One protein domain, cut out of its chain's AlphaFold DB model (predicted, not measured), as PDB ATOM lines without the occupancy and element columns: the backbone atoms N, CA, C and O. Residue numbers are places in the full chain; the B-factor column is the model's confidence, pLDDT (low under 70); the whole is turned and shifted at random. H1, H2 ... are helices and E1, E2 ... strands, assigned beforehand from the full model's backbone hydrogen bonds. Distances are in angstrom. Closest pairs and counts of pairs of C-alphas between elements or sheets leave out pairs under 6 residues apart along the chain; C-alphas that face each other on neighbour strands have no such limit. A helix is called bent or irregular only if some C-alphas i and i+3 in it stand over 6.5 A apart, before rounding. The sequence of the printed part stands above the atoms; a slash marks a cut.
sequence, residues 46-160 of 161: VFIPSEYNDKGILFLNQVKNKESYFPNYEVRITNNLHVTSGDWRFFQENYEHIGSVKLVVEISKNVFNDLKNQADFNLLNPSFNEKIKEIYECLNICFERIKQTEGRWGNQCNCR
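What this domain is: This is residues 46 to 160 of the 161 residues of an uncharacterized protein of Bacteroidetes bacterium SCGC AAA795-G10 (UniProt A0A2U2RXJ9). A strongly twisted, curled sheet of four strands forms a wall, with H1 and H4 packed on one face and no named helix on the other. H1 covers the E1 side and the long H4 runs along E3 and E4, while H3 packs crosswise near the end of H1 and the beginning of H4, and H2 is set off from the other helices. The printed part has 115 residues, with four named helices and four named strands in the order E1 H1 E2 H2 E3 H3 H4 E4; the sheet is mixed, ordered E1 E2 E3 E4, and the class is mixed, helices and strands. The whole is compact, with a radius of gyration of the C-alphas of 13.6 A and spans of 38 by 32 by 28 A.

How they stand to each other: In the sheet, E1, residues 46 to 49, is an edge strand parallel to E2, residues 73 to 78, with N 46 and O 74 2.8 A apart. E2 is antiparallel to E3, residues 101 to 107, with N 75 and O 103 at 2.8 A. E3 is parallel to the other edge strand, E4, residues 155 to 159, with N 157 and O 104 at 2.8 A. H4, residues 130 to 148, is on the sheet over E3 and E4, at a height of 9.3 A, and runs along the strands, at 7 degrees to E4 on the local plane. H1, residues 55 to 64, is on the same face at a height of 6.3 A, only just over E1, where 3 of its 10 C-alphas fall. H1 touches residues 136 to 143 of H4 at a steep tilt of 51 degrees, opposite ways; the closest C-alphas, of Gly 56 and Leu 139, are 5.5 A apart. H3, residues 109 to 116, is not on the sheet; it touches H1 about perpendicular, at 88 degrees, with the C-alphas of Lys 64 and Lys 116 closest at 5.1 A. H3 also touches residues 131 to 132 of H4, with the C-alphas of Val 111 and Ile 132 closest at 6.7 A. H2, residues 88 to 97, is not on the sheet and is apart from H1, H3 and H4. E1, H1, E2 form a strand-helix-strand unit, two parallel neighbour strands with a helix between, with a right-handed crossover; E3, H3 H4, E4 form another, left-handed. Every O i to N i+4 pair is within hydrogen-bond range in H1 and H3, against 4 of 6 in H2 and 14 of 15 in H4.

Where its parts are: E1 begins at C-alpha 46 (0.706, 43.716, -29.170) and measures 10.1 A; E2 measures 15.4 A, E3 16.9 A and E4 12.3 A, ending at C-alpha 159 (10.272, 40.281, -18.011). H4 measures 28.1 A from C-alpha 130 (14.190, 52.017, -12.761), H1 14.1 A, H2 13.9 A and H3 10.5 A. H2 is irregular: C-alphas 93 and 96 are 8.5 A apart.

The domain as a whole: The C-alphas farthest apart, of Glu 93 and Glu 130, are 40.3 A apart. The printed part has no cut, and the link from H3 to H4, residues 117 to 129, is long. The mean pLDDT of the printed part is 84.6; residues 123 to 125 and 147 to 155 are under 70.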
ATOM      1  N   VAL A  46      -0.104  42.533 -28.871       93.88
ATOM      2  CA  VAL A  46       0.706  43.716 -29.170       93.88
ATOM      3  C   VAL A  46       1.210  43.608 -30.605       93.88
ATOM      4  O   VAL A  46       1.884  42.643 -30.966       93.88
ATOM      5  N   PHE A  47       0.898  44.604 -31.431       92.12
ATOM      6  CA  PHE A  47       1.174  44.567 -32.868       92.12
ATOM      7  C   PHE A  47       2.360  45.457 -33.207       92.12
ATOM      8  O   PHE A  47       2.302  46.672 -33.043       92.12
ATOM      9  N   ILE A  48       3.448  44.867 -33.688       91.00
ATOM     10  CA  ILE A  48       4.690  45.598 -33.936       91.00
ATOM     11  C   ILE A  48       5.045  45.500 -35.420       91.00
ATOM     12  O   ILE A  48       5.326  44.398 -35.894       91.00
ATOM     13  N   PRO A  49       5.100  46.626 -36.153       89.38
ATOM     14  CA  PRO A  49       5.602  46.635 -37.520       89.38
ATOM     15  C   PRO A  49       7.022  46.069 -37.596       89.38
ATOM     16  O   PRO A  49       7.883  46.408 -36.778       89.38
ATOM     17  N   SER A  50       7.290  45.232 -38.598       85.69
ATOM     18  CA  SER A  50       8.608  44.646 -38.868       85.69
ATOM     19  C   SER A  50       9.721  45.694 -38.887       85.69
ATOM     20  O   SER A  50      10.757  45.508 -38.242       85.69
ATOM     21  N   GLU A  51       9.470  46.823 -39.545       86.00
ATOM     22  CA  GLU A  51      10.415  47.932 -39.707       86.00
ATOM     23  C   GLU A  51      10.450  48.907 -38.522       86.00
ATOM     24  O   GLU A  51      11.238  49.847 -38.529       86.00
ATOM     25  N   TYR A  52       9.637  48.709 -37.476       85.69
ATOM     26  CA  TYR A  52       9.651  49.629 -36.340       85.69
ATOM     27  C   TYR A  52      11.004  49.572 -35.617       85.69
ATOM     28  O   TYR A  52      11.442  48.491 -35.194       85.69
ATOM     29  N   ASN A  53      11.642  50.741 -35.486       84.00
ATOM     30  CA  ASN A  53      13.011  50.891 -34.987       84.00
ATOM     31  C   ASN A  53      13.164  50.388 -33.547       84.00
ATOM     32  O   ASN A  53      14.049  49.581 -33.275       84.00
ATOM     33  N   ASP A  54      12.274  50.811 -32.646       89.81
ATOM     34  CA  ASP A  54      12.327  50.455 -31.227       89.81
ATOM     35  C   ASP A  54      11.089  49.656 -30.805       89.81
ATOM     36  O   ASP A  54      10.057  50.178 -30.373       89.81
ATOM     37  N   LYS A  55      11.183  48.340 -30.980       91.00
ATOM     38  CA  LYS A  55      10.088  47.417 -30.671       91.00
ATOM     39  C   LYS A  55       9.771  47.390 -29.170       91.00
ATOM     40  O   LYS A  55       8.610  47.193 -28.813       91.00
ATOM     41  N   GLY A  56      10.763  47.637 -28.309       92.88
ATOM     42  CA  GLY A  56      10.591  47.712 -26.859       92.88
ATOM     43  C   GLY A  56       9.711  48.892 -26.453       92.88
ATOM     44  O   GLY A  56       8.704  48.701 -25.774       92.88
ATOM     45  N   ILE A  57      10.019  50.098 -26.938       92.75
ATOM     46  CA  ILE A  57       9.210  51.297 -26.668       92.75
ATOM     47  C   ILE A  57       7.777  51.127 -27.178       92.75
ATOM     48  O   ILE A  57       6.824  51.432 -26.456       92.75
ATOM     49  N   LEU A  58       7.600  50.611 -28.399       93.12
ATOM     50  CA  LEU A  58       6.258  50.410 -28.945       93.12
ATOM     51  C   LEU A  58       5.453  49.396 -28.133       93.12
ATOM     52  O   LEU A  58       4.267  49.621 -27.884       93.12
ATOM     53  N   PHE A  59       6.095  48.309 -27.700       94.56
ATOM     54  CA  PHE A  59       5.470  47.334 -26.820       94.56
ATOM     55  C   PHE A  59       4.970  48.001 -25.533       94.56
ATOM     56  O   PHE A  59       3.792  47.882 -25.200       94.56
ATOM     57  N   LEU A  60       5.835  48.758 -24.851       94.31
ATOM     58  CA  LEU A  60       5.493  49.432 -23.596       94.31
ATOM     59  C   LEU A  60       4.341  50.431 -23.775       94.31
ATOM     60  O   LEU A  60       3.404  50.427 -22.977       94.31
ATOM     61  N   ASN A  61       4.364  51.231 -24.845       93.25
ATOM     62  CA  ASN A  61       3.293  52.180 -25.163       93.25
ATOM     63  C   ASN A  61       1.956  51.475 -25.458       93.25
ATOM     64  O   ASN A  61       0.905  51.920 -24.996       93.25
ATOM     65  N   GLN A  62       1.959  50.358 -26.191       94.38
ATOM     66  CA  GLN A  62       0.722  49.612 -26.445       94.38
ATOM     67  C   GLN A  62       0.180  48.944 -25.185       94.38
ATOM     68  O   GLN A  62      -1.016  49.041 -24.920       94.38
ATOM     69  N   VAL A  63       1.040  48.311 -24.383       94.75
ATOM     70  CA  VAL A  63       0.640  47.682 -23.116       94.75
ATOM     71  C   VAL A  63       0.056  48.711 -22.155       94.75
ATOM     72  O   VAL A  63      -1.011  48.482 -21.587       94.75
ATOM     73  N   LYS A  64       0.693  49.879 -22.033       92.81
ATOM     74  CA  LYS A  64       0.170  51.008 -21.259       92.81
ATOM     75  C   LYS A  64      -1.258  51.383 -21.671       92.81
ATOM     76  O   LYS A  64      -2.079  51.712 -20.816       92.81
ATOM     77  N   ASN A  65      -1.580  51.322 -22.959       91.44
ATOM     78  CA  ASN A  65      -2.887  51.720 -23.479       91.44
ATOM     79  C   ASN A  65      -3.970  50.628 -23.380       91.44
ATOM     80  O   ASN A  65      -5.126  50.894 -23.701       91.44
ATOM     81  N   LYS A  66      -3.657  49.425 -22.877       92.56
ATOM     82  CA  LYS A  66      -4.649  48.348 -22.693       92.56
ATOM     83  C   LYS A  66      -5.575  48.594 -21.509       92.56
ATOM     84  O   LYS A  66      -5.145  49.097 -20.478       92.56
ATOM     85  N   GLU A  67      -6.849  48.230 -21.628       90.69
ATOM     86  CA  GLU A  67      -7.863  48.485 -20.588       90.69
ATOM     87  C   GLU A  67      -7.555  47.772 -19.263       90.69
ATOM     88  O   GLU A  67      -7.824  48.309 -18.189       90.69
ATOM     89  N   SER A  68      -6.944  46.589 -19.326       93.75
ATOM     90  CA  SER A  68      -6.647  45.752 -18.169       93.75
ATOM     91  C   SER A  68      -5.276  45.084 -18.279       93.75
ATOM     92  O   SER A  68      -4.651  45.046 -19.340       93.75
ATOM     93  N   TYR A  69      -4.802  44.582 -17.140       95.81
ATOM     94  CA  TYR A  69      -3.587  43.784 -17.055       95.81
ATOM     95  C   TYR A  69      -3.827  42.372 -17.595       95.81
ATOM     96  O   TYR A  69      -4.780  41.706 -17.184       95.81
ATOM     97  N   PHE A  70      -2.886  41.890 -18.404       95.19
ATOM     98  CA  PHE A  70      -2.803  40.499 -18.832       95.19
ATOM     99  C   PHE A  70      -1.505  39.865 -18.320       95.19
ATOM    100  O   PHE A  70      -0.462  40.517 -18.340       95.19
ATOM    101  N   PRO A  71      -1.535  38.595 -17.879       90.75
ATOM    102  CA  PRO A  71      -0.328  37.892 -17.448       90.75
ATOM    103  C   PRO A  71       0.627  37.581 -18.607       90.75
ATOM    104  O   PRO A  71       1.822  37.435 -18.380       90.75
ATOM    105  N   ASN A  72       0.098  37.489 -19.830       93.56
ATOM    106  CA  ASN A  72       0.835  37.170 -21.045       93.56
ATOM    107  C   ASN A  72       0.363  38.087 -22.176       93.56
ATOM    108  O   ASN A  72      -0.832  38.115 -22.481       93.56
ATOM    109  N   TYR A  73       1.299  38.784 -22.814       94.88
ATOM    110  CA  TYR A  73       1.052  39.600 -23.998       94.88
ATOM    111  C   TYR A  73       1.602  38.895 -25.233       94.88
ATOM    112  O   TYR A  73       2.790  38.570 -25.293       94.88
ATOM    113  N   GLU A  74       0.745  38.663 -26.221       93.31
ATOM    114  CA  GLU A  74       1.124  38.011 -27.474       93.31
ATOM    115  C   GLU A  74       1.621  39.055 -28.469       93.31
ATOM    116  O   GLU A  74       0.871  39.908 -28.938       93.31
ATOM    117  N   VAL A  75       2.905  39.011 -28.809       92.38
ATOM    118  CA  VAL A  75       3.478  39.943 -29.778       92.38
ATOM    119  C   VAL A  75       3.378  39.363 -31.175       92.38
ATOM    120  O   VAL A  75       3.920  38.290 -31.471       92.38
ATOM    121  N   ARG A  76       2.733  40.117 -32.058       89.94
ATOM    122  CA  ARG A  76       2.557  39.797 -33.472       89.94
ATOM    123  C   ARG A  76       3.344  40.799 -34.301       89.94
ATOM    124  O   ARG A  76       3.131  42.006 -34.202       89.94
ATOM    125  N   ILE A  77       4.273  40.294 -35.110       87.06
ATOM    126  CA  ILE A  77       5.038  41.130 -36.038       87.06
ATOM    127  C   ILE A  77       4.227  41.293 -37.324       87.06
ATOM    128  O   ILE A  77       3.865  40.295 -37.950       87.06
ATOM    129  N   THR A  78       3.926  42.535 -37.697       85.50
ATOM    130  CA  THR A  78       3.117  42.884 -38.876       85.50
ATOM    131  C   THR A  78       4.004  43.368 -40.026       85.50
ATOM    132  O   THR A  78       5.089  43.902 -39.801       85.50
ATOM    133  N   ASN A  79       3.536  43.224 -41.269       80.56
ATOM    134  CA  ASN A  79       4.224  43.749 -42.455       80.56
ATOM    135  C   ASN A  79       4.012  45.271 -42.549       80.56
ATOM    136  O   ASN A  79       3.109  45.733 -43.239       80.56
ATOM    137  N   ASN A  80       4.809  46.039 -41.803       76.81
ATOM    138  CA  ASN A  80       4.840  47.515 -41.762       76.81
ATOM    139  C   ASN A  80       3.563  48.227 -41.282       76.81
ATOM    140  O   ASN A  80       3.540  49.450 -41.149       76.81
ATOM    141  N   LEU A  81       2.515  47.478 -40.963       81.56
ATOM    142  CA  LEU A  81       1.238  48.030 -40.554       81.56
ATOM    143  C   LEU A  81       1.219  48.360 -39.057       81.56
ATOM    144  O   LEU A  81       1.376  47.472 -38.215       81.56
ATOM    145  N   HIS A  82       0.974  49.625 -38.728       83.25
ATOM    146  CA  HIS A  82       0.789  50.067 -37.351       83.25
ATOM    147  C   HIS A  82      -0.675  49.914 -36.927       83.25
ATOM    148  O   HIS A  82      -1.544  50.614 -37.438       83.25
ATOM    149  N   VAL A  83      -0.936  49.006 -35.986       84.88
ATOM    150  CA  VAL A  83      -2.276  48.724 -35.450       84.88
ATOM    151  C   VAL A  83      -2.181  48.560 -33.939       84.88
ATOM    152  O   VAL A  83      -1.114  48.279 -33.400       84.88
ATOM    153  N   THR A  84      -3.303  48.717 -33.246       83.81
ATOM    154  CA  THR A  84      -3.427  48.400 -31.821       83.81
ATOM    155  C   THR A  84      -4.668  47.545 -31.593       83.81
ATOM    156  O   THR A  84      -5.604  47.583 -32.392       83.81
ATOM    157  N   SER A  85      -4.735  46.839 -30.462       77.75
ATOM    158  CA  SER A  85      -5.929  46.072 -30.069       77.75
ATOM    159  C   SER A  85      -7.204  46.927 -29.924       77.75
ATOM    160  O   SER A  85      -8.300  46.387 -29.803       77.75
ATOM    161  N   GLY A  86      -7.089  48.262 -29.924       80.69
ATOM    162  CA  GLY A  86      -8.235  49.174 -29.914       80.69
ATOM    163  C   GLY A  86      -8.955  49.297 -31.263       80.69
ATOM    164  O   GLY A  86     -10.154  49.593 -31.284       80.69
ATOM    165  N   ASP A  87      -8.266  49.036 -32.378       83.62
ATOM    166  CA  ASP A  87      -8.784  49.240 -33.737       83.62
ATOM    167  C   ASP A  87      -9.472  47.988 -34.306       83.62
ATOM    168  O   ASP A  87      -9.080  47.428 -35.324       83.62
ATOM    169  N   TRP A  88     -10.517  47.514 -33.625       83.25
ATOM    170  CA  TRP A  88     -11.222  46.261 -33.950       83.25
ATOM    171  C   TRP A  88     -11.749  46.166 -35.395       83.25
ATOM    172  O   TRP A  88     -11.913  45.060 -35.905       83.25
ATOM    173  N   ARG A  89     -12.024  47.298 -36.061       86.56
ATOM    174  CA  ARG A  89     -12.528  47.310 -37.446       86.56
ATOM    175  C   ARG A  89     -11.489  46.768 -38.413       86.56
ATOM    176  O   ARG A  89     -11.829  45.962 -39.271       86.56
ATOM    177  N   PHE A  90     -10.222  47.127 -38.205       86.25
ATOM    178  CA  PHE A  90      -9.114  46.556 -38.962       86.25
ATOM    179  C   PHE A  90      -9.121  45.019 -38.887       86.25
ATOM    180  O   PHE A  90      -8.978  44.331 -39.898       86.25
ATOM    181  N   PHE A  91      -9.351  44.473 -37.690       86.19
ATOM    182  CA  PHE A  91      -9.366  43.032 -37.439       86.19
ATOM    183  C   PHE A  91     -10.586  42.330 -38.022       86.19
ATOM    184  O   PHE A  91     -10.481  41.170 -38.398       86.19
ATOM    185  N   GLN A  92     -11.719  43.016 -38.151       85.50
ATOM    186  CA  GLN A  92     -12.892  42.453 -38.817       85.50
ATOM    187  C   GLN A  92     -12.609  42.127 -40.289       85.50
ATOM    188  O   GLN A  92     -13.099  41.122 -40.798       85.50
ATOM    189  N   GLU A  93     -11.807  42.956 -40.956       84.62
ATOM    190  CA  GLU A  93     -11.471  42.803 -42.374       84.62
ATOM    191  C   GLU A  93     -10.229  41.929 -42.607       84.62
ATOM    192  O   GLU A  93     -10.079  41.350 -43.680       84.62
ATOM    193  N   ASN A  94      -9.343  41.810 -41.610       78.88
ATOM    194  CA  ASN A  94      -8.005  41.231 -41.784       78.88
ATOM    195  C   ASN A  94      -7.682  40.086 -40.810       78.88
ATOM    196  O   ASN A  94      -6.513  39.720 -40.689       78.88
ATOM    197  N   TYR A  95      -8.681  39.519 -40.120       73.88
ATOM    198  CA  TYR A  95      -8.475  38.541 -39.039       73.88
ATOM    199  C   TYR A  95      -7.527  37.392 -39.427       73.88
ATOM    200  O   TYR A  95      -6.582  37.079 -38.706       73.88
ATOM    201  N   GLU A  96      -7.735  36.806 -40.609       72.75
ATOM    202  CA  GLU A  96      -6.947  35.671 -41.111       72.75
ATOM    203  C   GLU A  96      -5.549  36.058 -41.624       72.75
ATOM    204  O   GLU A  96      -4.695  35.196 -41.828       72.75
ATOM    205  N   HIS A  97      -5.296  37.350 -41.837       72.19
ATOM    206  CA  HIS A  97      -4.052  37.868 -42.415       72.19
ATOM    207  C   HIS A  97      -3.109  38.481 -41.384       72.19
ATOM    208  O   HIS A  97      -1.978  38.858 -41.707       72.19
ATOM    209  N   ILE A  98      -3.544  38.575 -40.133       70.75
ATOM    210  CA  ILE A  98      -2.697  39.057 -39.055       70.75
ATOM    211  C   ILE A  98      -1.655  37.991 -38.742       70.75
ATOM    212  O   ILE A  98      -1.969  36.829 -38.487       70.75
ATOM    213  N   GLY A  99      -0.391  38.409 -38.781       71.62
ATOM    214  CA  GLY A  99       0.759  37.536 -38.589       71.62
ATOM    215  C   GLY A  99       0.666  36.655 -37.337       71.62
ATOM    216  O   GLY A  99       0.004  36.976 -36.343       71.62
ATOM    217  N   SER A 100       1.374  35.525 -37.381       80.88
ATOM    218  CA  SER A 100       1.457  34.598 -36.252       80.88
ATOM    219  C   SER A 100       2.088  35.267 -35.028       80.88
ATOM    220  O   SER A 100       2.980  36.110 -35.165       80.88
ATOM    221  N   VAL A 101       1.724  34.804 -33.833       86.00
ATOM    222  CA  VAL A 101       2.431  35.162 -32.596       86.00
ATOM    223  C   VAL A 101       3.913  34.803 -32.738       86.00
ATOM    224  O   VAL A 101       4.260  33.694 -33.157       86.00
ATOM    225  N   LYS A 102       4.792  35.763 -32.445       87.06
ATOM    226  CA  LYS A 102       6.254  35.609 -32.520       87.06
ATOM    227  C   LYS A 102       6.919  35.602 -31.147       87.06
ATOM    228  O   LYS A 102       7.976  34.995 -31.003       87.06
ATOM    229  N   LEU A 103       6.299  36.247 -30.159       89.31
ATOM    230  CA  LEU A 103       6.778  36.325 -28.780       89.31
ATOM    231  C   LEU A 103       5.592  36.270 -27.829       89.31
ATOM    232  O   LEU A 103       4.559  36.870 -28.114       89.31
ATOM    233  N   VAL A 104       5.767  35.626 -26.682       92.00
ATOM    234  CA  VAL A 104       4.866  35.805 -25.541       92.00
ATOM    235  C   VAL A 104       5.658  36.509 -24.455       92.00
ATOM    236  O   VAL A 104       6.682  35.989 -24.019       92.00
ATOM    237  N   VAL A 105       5.230  37.703 -24.056       93.56
ATOM    238  CA  VAL A 105       5.913  38.503 -23.035       93.56
ATOM    239  C   VAL A 105       5.120  38.476 -21.742       93.56
ATOM    240  O   VAL A 105       3.929  38.783 -21.723       93.56
ATOM    241  N   GLU A 106       5.811  38.184 -20.651       94.62
ATOM    242  CA  GLU A 106       5.289  38.301 -19.297       94.62
ATOM    243  C   GLU A 106       5.869  39.553 -18.637       94.62
ATOM    244  O   GLU A 106       7.087  39.706 -18.576       94.62
ATOM    245  N   ILE A 107       5.004  40.425 -18.116       93.44
ATOM    246  CA  ILE A 107       5.384  41.546 -17.243       93.44
ATOM    247  C   ILE A 107       4.587  41.473 -15.944       93.44
ATOM    248  O   ILE A 107       3.486  40.922 -15.920       93.44
ATOM    249  N   SER A 108       5.108  42.033 -14.853       93.25
ATOM    250  CA  SER A 108       4.366  42.055 -13.592       93.25
ATOM    251  C   SER A 108       3.167  43.005 -13.642       93.25
ATOM    252  O   SER A 108       3.160  44.028 -14.332       93.25
ATOM    253  N   LYS A 109       2.148  42.715 -12.824       95.06
ATOM    254  CA  LYS A 109       1.032  43.648 -12.591       95.06
ATOM    255  C   LYS A 109       1.515  44.992 -12.033       95.06
ATOM    256  O   LYS A 109       0.916  46.023 -12.318       95.06
ATOM    257  N   ASN A 110       2.604  44.982 -11.263       93.00
ATOM    258  CA  ASN A 110       3.217  46.195 -10.729       93.00
ATOM    259  C   ASN A 110       3.787  47.063 -11.853       93.00
ATOM    260  O   ASN A 110       3.463  48.244 -11.910       93.00
ATOM    261  N   VAL A 111       4.534  46.474 -12.789       91.88
ATOM    262  CA  VAL A 111       5.022  47.186 -13.979       91.88
ATOM    263  C   VAL A 111       3.878  47.714 -14.829       91.88
ATOM    264  O   VAL A 111       3.938  48.856 -15.266       91.88
ATOM    265  N   PHE A 112       2.807  46.942 -15.030       94.06
ATOM    266  CA  PHE A 112       1.627  47.442 -15.740       94.06
ATOM    267  C   PHE A 112       1.035  48.693 -15.072       94.06
ATOM    268  O   PHE A 112       0.742  49.678 -15.751       94.06
ATOM    269  N   ASN A 113       0.892  48.682 -13.745       93.00
ATOM    270  CA  ASN A 113       0.400  49.842 -13.002       93.00
ATOM    271  C   ASN A 113       1.366  51.034 -13.099       93.00
ATOM    272  O   ASN A 113       0.923  52.168 -13.261       93.00
ATOM    273  N   ASP A 114       2.674  50.784 -13.044       90.75
ATOM    274  CA  ASP A 114       3.694  51.826 -13.188       90.75
ATOM    275  C   ASP A 114       3.668  52.432 -14.607       90.75
ATOM    276  O   ASP A 114       3.726  53.654 -14.751       90.75
ATOM    277  N   LEU A 115       3.482  51.610 -15.649       92.06
ATOM    278  CA  LEU A 115       3.308  52.044 -17.043       92.06
ATOM    279  C   LEU A 115       2.060  52.910 -17.230       92.06
ATOM    280  O   LEU A 115       2.122  53.937 -17.904       92.06
ATOM    281  N   LYS A 116       0.935  52.526 -16.614       91.00
ATOM    282  CA  LYS A 116      -0.330  53.275 -16.679       91.00
ATOM    283  C   LYS A 116      -0.209  54.717 -16.197       91.00
ATOM    284  O   LYS A 116      -0.921  55.580 -16.704       91.00
ATOM    285  N   ASN A 117       0.700  54.970 -15.259       87.38
ATOM    286  CA  ASN A 117       0.923  56.286 -14.666       87.38
ATOM    287  C   ASN A 117       1.982  57.126 -15.404       87.38
ATOM    288  O   ASN A 117       2.218  58.274 -15.031       87.38
ATOM    289  N   GLN A 118       2.643  56.576 -16.426       83.12
ATOM    290  CA  GLN A 118       3.673  57.276 -17.197       83.12
ATOM    291  C   GLN A 118       3.060  58.082 -18.348       83.12
ATOM    292  O   GLN A 118       1.972  57.772 -18.830       83.12
ATOM    293  N   ALA A 119       3.769  59.102 -18.841       83.31
ATOM    294  CA  ALA A 119       3.476  59.691 -20.151       83.31
ATOM    295  C   ALA A 119       3.842  58.698 -21.273       83.31
ATOM    296  O   ALA A 119       4.429  57.652 -21.007       83.31
ATOM    297  N   ASP A 120       3.404  58.938 -22.510       81.44
ATOM    298  CA  ASP A 120       3.832  58.078 -23.623       81.44
ATOM    299  C   ASP A 120       5.339  58.237 -23.836       81.44
ATOM    300  O   ASP A 120       5.876  59.347 -23.784       81.44
ATOM    301  N   PHE A 121       6.029  57.122 -24.064       82.75
ATOM    302  CA  PHE A 121       7.471  57.129 -24.260       82.75
ATOM    303  C   PHE A 121       7.807  57.676 -25.643       82.75
ATOM    304  O   PHE A 121       7.337  57.159 -26.660       82.75
ATOM    305  N   ASN A 122       8.653  58.705 -25.676       76.44
ATOM    306  CA  ASN A 122       9.222  59.230 -26.909       76.44
ATOM    307  C   ASN A 122      10.430  58.378 -27.326       76.44
ATOM    308  O   ASN A 122      11.323  58.139 -26.517       76.44
ATOM    309  N   LEU A 123      10.480  57.993 -28.603       69.88
ATOM    310  CA  LEU A 123      11.596  57.265 -29.215       69.88
ATOM    311  C   LEU A 123      12.949  57.976 -29.057       69.88
ATOM    312  O   LEU A 123      13.976  57.319 -28.953       69.88
ATOM    313  N   LEU A 124      12.962  59.310 -29.068       65.25
ATOM    314  CA  LEU A 124      14.204  60.090 -29.076       65.25
ATOM    315  C   LEU A 124      14.797  60.309 -27.681       65.25
ATOM    316  O   LEU A 124      15.996  60.547 -27.564       65.25
ATOM    317  N   ASN A 125      13.968  60.276 -26.636       63.94
ATOM    318  CA  ASN A 125      14.413  60.502 -25.262       63.94
ATOM    319  C   ASN A 125      13.448  59.845 -24.260       63.94
ATOM    320  O   ASN A 125      12.638  60.538 -23.629       63.94
ATOM    321  N   PRO A 126      13.466  58.510 -24.150       71.56
ATOM    322  CA  PRO A 126      12.609  57.816 -23.208       71.56
ATOM    323  C   PRO A 126      13.100  58.056 -21.773       71.56
ATOM    324  O   PRO A 126      14.223  57.712 -21.412       71.56
ATOM    325  N   SER A 127      12.242  58.635 -20.934       78.94
ATOM    326  CA  SER A 127      12.480  58.740 -19.494       78.94
ATOM    327  C   SER A 127      11.780  57.583 -18.794       78.94
ATOM    328  O   SER A 127      10.558  57.590 -18.668       78.94
ATOM    329  N   PHE A 128      12.548  56.604 -18.323       82.00
ATOM    330  CA  PHE A 128      12.025  55.453 -17.592       82.00
ATOM    331  C   PHE A 128      12.278  55.590 -16.092       82.00
ATOM    332  O   PHE A 128      13.330  56.072 -15.672       82.00
ATOM    333  N   ASN A 129      11.339  55.106 -15.274       84.12
ATOM    334  CA  ASN A 129      11.705  54.730 -13.909       84.12
ATOM    335  C   ASN A 129      12.570  53.452 -13.944       84.12
ATOM    336  O   ASN A 129      12.626  52.763 -14.965       84.12
ATOM    337  N   GLU A 130      13.244  53.141 -12.838       84.44
ATOM    338  CA  GLU A 130      14.190  52.017 -12.761       84.44
ATOM    339  C   GLU A 130      13.560  50.684 -13.196       84.44
ATOM    340  O   GLU A 130      14.109  49.995 -14.049       84.44
ATOM    341  N   LYS A 131      12.339  50.390 -12.736       85.25
ATOM    342  CA  LYS A 131      11.622  49.166 -13.115       85.25
ATOM    343  C   LYS A 131      11.324  49.101 -14.609       85.25
ATOM    344  O   LYS A 131      11.599  48.100 -15.250       85.25
ATOM    345  N   ILE A 132      10.776  50.162 -15.199       88.62
ATOM    346  CA  ILE A 132      10.445  50.179 -16.632       88.62
ATOM    347  C   ILE A 132      11.719  50.079 -17.472       88.62
ATOM    348  O   ILE A 132      11.698  49.447 -18.525       88.62
ATOM    349  N   LYS A 133      12.832  50.646 -16.994       90.06
ATOM    350  CA  LYS A 133      14.134  50.505 -17.642       90.06
ATOM    351  C   LYS A 133      14.583  49.040 -17.681       90.06
ATOM    352  O   LYS A 133      14.952  48.570 -18.752       90.06
ATOM    353  N   GLU A 134      14.484  48.309 -16.572       90.62
ATOM    354  CA  GLU A 134      14.802  46.870 -16.538       90.62
ATOM    355  C   GLU A 134      13.920  46.064 -17.502       90.62
ATOM    356  O   GLU A 134      14.393  45.185 -18.224       90.62
ATOM    357  N   ILE A 135      12.628  46.399 -17.568       93.25
ATOM    358  CA  ILE A 135      11.681  45.756 -18.487       93.25
ATOM    359  C   ILE A 135      12.052  46.054 -19.936       93.25
ATOM    360  O   ILE A 135      12.061  45.152 -20.768       93.25
ATOM    361  N   TYR A 136      12.387  47.304 -20.243       93.19
ATOM    362  CA  TYR A 136      12.831  47.724 -21.564       93.19
ATOM    363  C   TYR A 136      14.112  46.992 -21.999       93.19
ATOM    364  O   TYR A 136      14.188  46.480 -23.117       93.19
ATOM    365  N   GLU A 137      15.091  46.865 -21.103       93.00
ATOM    366  CA  GLU A 137      16.320  46.105 -21.348       93.00
ATOM    367  C   GLU A 137      16.024  44.619 -21.615       93.00
ATOM    368  O   GLU A 137      16.531  44.045 -22.583       93.00
ATOM    369  N   CYS A 138      15.136  44.011 -20.823       93.62
ATOM    370  CA  CYS A 138      14.673  42.640 -21.032       93.62
ATOM    371  C   CYS A 138      13.971  42.454 -22.391       93.62
ATOM    372  O   CYS A 138      14.285  41.520 -23.137       93.62
ATOM    373  N   LEU A 139      13.072  43.372 -22.760       93.38
ATOM    374  CA  LEU A 139      12.373  43.363 -24.048       93.38
ATOM    375  C   LEU A 139      13.348  43.430 -25.224       93.38
ATOM    376  O   LEU A 139      13.197  42.670 -26.183       93.38
ATOM    377  N   ASN A 140      14.362  44.292 -25.149       91.69
ATOM    378  CA  ASN A 140      15.372  44.413 -26.198       91.69
ATOM    379  C   ASN A 140      16.124  43.097 -26.419       91.69
ATOM    380  O   ASN A 140      16.274  42.662 -27.560       91.69
ATOM    381  N   ILE A 141      16.505  42.405 -25.342       91.00
ATOM    382  CA  ILE A 141      17.121  41.074 -25.436       91.00
ATOM    383  C   ILE A 141      16.178  40.090 -26.143       91.00
ATOM    384  O   ILE A 141      16.608  39.319 -27.005       91.00
ATOM    385  N   CYS A 142      14.886  40.112 -25.815       89.38
ATOM    386  CA  CYS A 142      13.904  39.221 -26.428       89.38
ATOM    387  C   CYS A 142      13.666  39.515 -27.915       89.38
ATOM    388  O   CYS A 142      13.601  38.582 -28.719       89.38
ATOM    389  N   PHE A 143      13.583  40.788 -28.305       88.69
ATOM    390  CA  PHE A 143      13.413  41.169 -29.707       88.69
ATOM    391  C   PHE A 143      14.647  40.862 -30.559       88.69
ATOM    392  O   PHE A 143      14.491  40.426 -31.701       88.69
ATOM    393  N   GLU A 144      15.857  41.003 -30.015       86.31
ATOM    394  CA  GLU A 144      17.082  40.596 -30.712       86.31
ATOM    395  C   GLU A 144      17.140  39.080 -30.940       86.31
ATOM    396  O   GLU A 144      17.482  38.631 -32.034       86.31
ATOM    397  N   ARG A 145      16.715  38.266 -29.963       79.69
ATOM    398  CA  ARG A 145      16.646  36.803 -30.131       79.69
ATOM    399  C   ARG A 145      15.704  36.380 -31.259       79.69
ATOM    400  O   ARG A 145      16.012  35.440 -31.981       79.69
ATOM    401  N   ILE A 146      14.581  37.078 -31.449       76.12
ATOM    402  CA  ILE A 146      13.627  36.772 -32.533       76.12
ATOM    403  C   ILE A 146      14.222  37.045 -33.915       76.12
ATOM    404  O   ILE A 146      13.946  36.293 -34.851       76.12
ATOM    405  N   LYS A 147      15.051  38.088 -34.061       69.19
ATOM    406  CA  LYS A 147      15.728  38.377 -35.337       69.19
ATOM    407  C   LYS A 147      16.624  37.216 -35.781       69.19
ATOM    408  O   LYS A 147      16.772  36.991 -36.976       69.19
ATOM    409  N   GLN A 148      17.190  36.474 -34.831       59.69
ATOM    410  CA  GLN A 148      18.138  35.387 -35.089       59.69
ATOM    411  C   GLN A 148      17.467  34.052 -35.453       59.69
ATOM    412  O   GLN A 148      18.129  33.178 -36.003       59.69
ATOM    413  N   THR A 149      16.172  33.866 -35.166       60.25
ATOM    414  CA  THR A 149      15.484  32.565 -35.308       60.25
ATOM    415  C   THR A 149      14.595  32.447 -36.552       60.25
ATOM    416  O   THR A 149      13.749  31.552 -36.613       60.25
ATOM    417  N   GLU A 150      14.724  33.357 -37.528       58.69
ATOM    418  CA  GLU A 150      13.836  33.455 -38.709       58.69
ATOM    419  C   GLU A 150      12.332  33.437 -38.344       58.69
ATOM    420  O   GLU A 150      11.472  33.016 -39.118       58.69
ATOM    421  N   GLY A 151      11.980  33.866 -37.125       54.12
ATOM    422  CA  GLY A 151      10.598  33.872 -36.650       54.12
ATOM    423  C   GLY A 151       9.979  32.486 -36.409       54.12
ATOM    424  O   GLY A 151       8.741  32.387 -36.424       54.12
ATOM    425  N   ARG A 152      10.790  31.437 -36.178       53.03
ATOM    426  CA  ARG A 152      10.320  30.116 -35.718       53.03
ATOM    427  C   ARG A 152       9.947  30.148 -34.223       53.03
ATOM    428  O   ARG A 152      10.811  30.201 -33.359       53.03
ATOM    429  N   TRP A 153       8.627  30.145 -34.009       49.84
ATOM    430  CA  TRP A 153       7.785  29.769 -32.854       49.84
ATOM    431  C   TRP A 153       8.236  30.072 -31.406       49.84
ATOM    432  O   TRP A 153       9.193  29.506 -30.897       49.84
ATOM    433  N   GLY A 154       7.378  30.821 -30.692       56.53
ATOM    434  CA  GLY A 154       6.983  30.501 -29.312       56.53
ATOM    435  C   GLY A 154       7.935  30.866 -28.177       56.53
ATOM    436  O   GLY A 154       7.807  30.303 -27.093       56.53
ATOM    437  N   ASN A 155       8.878  31.784 -28.381       67.81
ATOM    438  CA  ASN A 155       9.762  32.187 -27.292       67.81
ATOM    439  C   ASN A 155       8.963  32.931 -26.212       67.81
ATOM    440  O   ASN A 155       8.374  33.984 -26.467       67.81
ATOM    441  N   GLN A 156       8.949  32.369 -25.004       81.94
ATOM    442  CA  GLN A 156       8.504  33.073 -23.810       81.94
ATOM    443  C   GLN A 156       9.608  34.033 -23.367       81.94
ATOM    444  O   GLN A 156      10.766  33.650 -23.184       81.94
ATOM    445  N   CYS A 157       9.240  35.293 -23.210       88.12
ATOM    446  CA  CYS A 157      10.075  36.356 -22.692       88.12
ATOM    447  C   CYS A 157       9.574  36.707 -21.293       88.12
ATOM    448  O   CYS A 157       8.517  37.318 -21.133       88.12
ATOM    449  N   ASN A 158      10.316  36.281 -20.275       89.94
ATOM    450  CA  ASN A 158       9.974  36.558 -18.889       89.94
ATOM    451  C   ASN A 158      10.638  37.868 -18.444       89.94
ATOM    452  O   ASN A 158      11.803  37.867 -18.053       89.94
ATOM    453  N   CYS A 159       9.882  38.963 -18.504       90.06
ATOM    454  CA  CYS A 159      10.272  40.281 -18.011       90.06
ATOM    455  C   CYS A 159       9.428  40.650 -16.785       90.06
ATOM    456  O   CYS A 159       8.811  41.705 -16.739       90.06
ATOM    457  N   ARG A 160       9.318  39.760 -15.793       79.88
ATOM    458  CA  ARG A 160       8.423  39.942 -14.635       79.88
ATOM    459  C   ARG A 160       8.897  40.917 -13.547       79.88
ATOM    460  O   ARG A 160       8.218  40.956 -12.524       79.88
TER     461      ARG A 160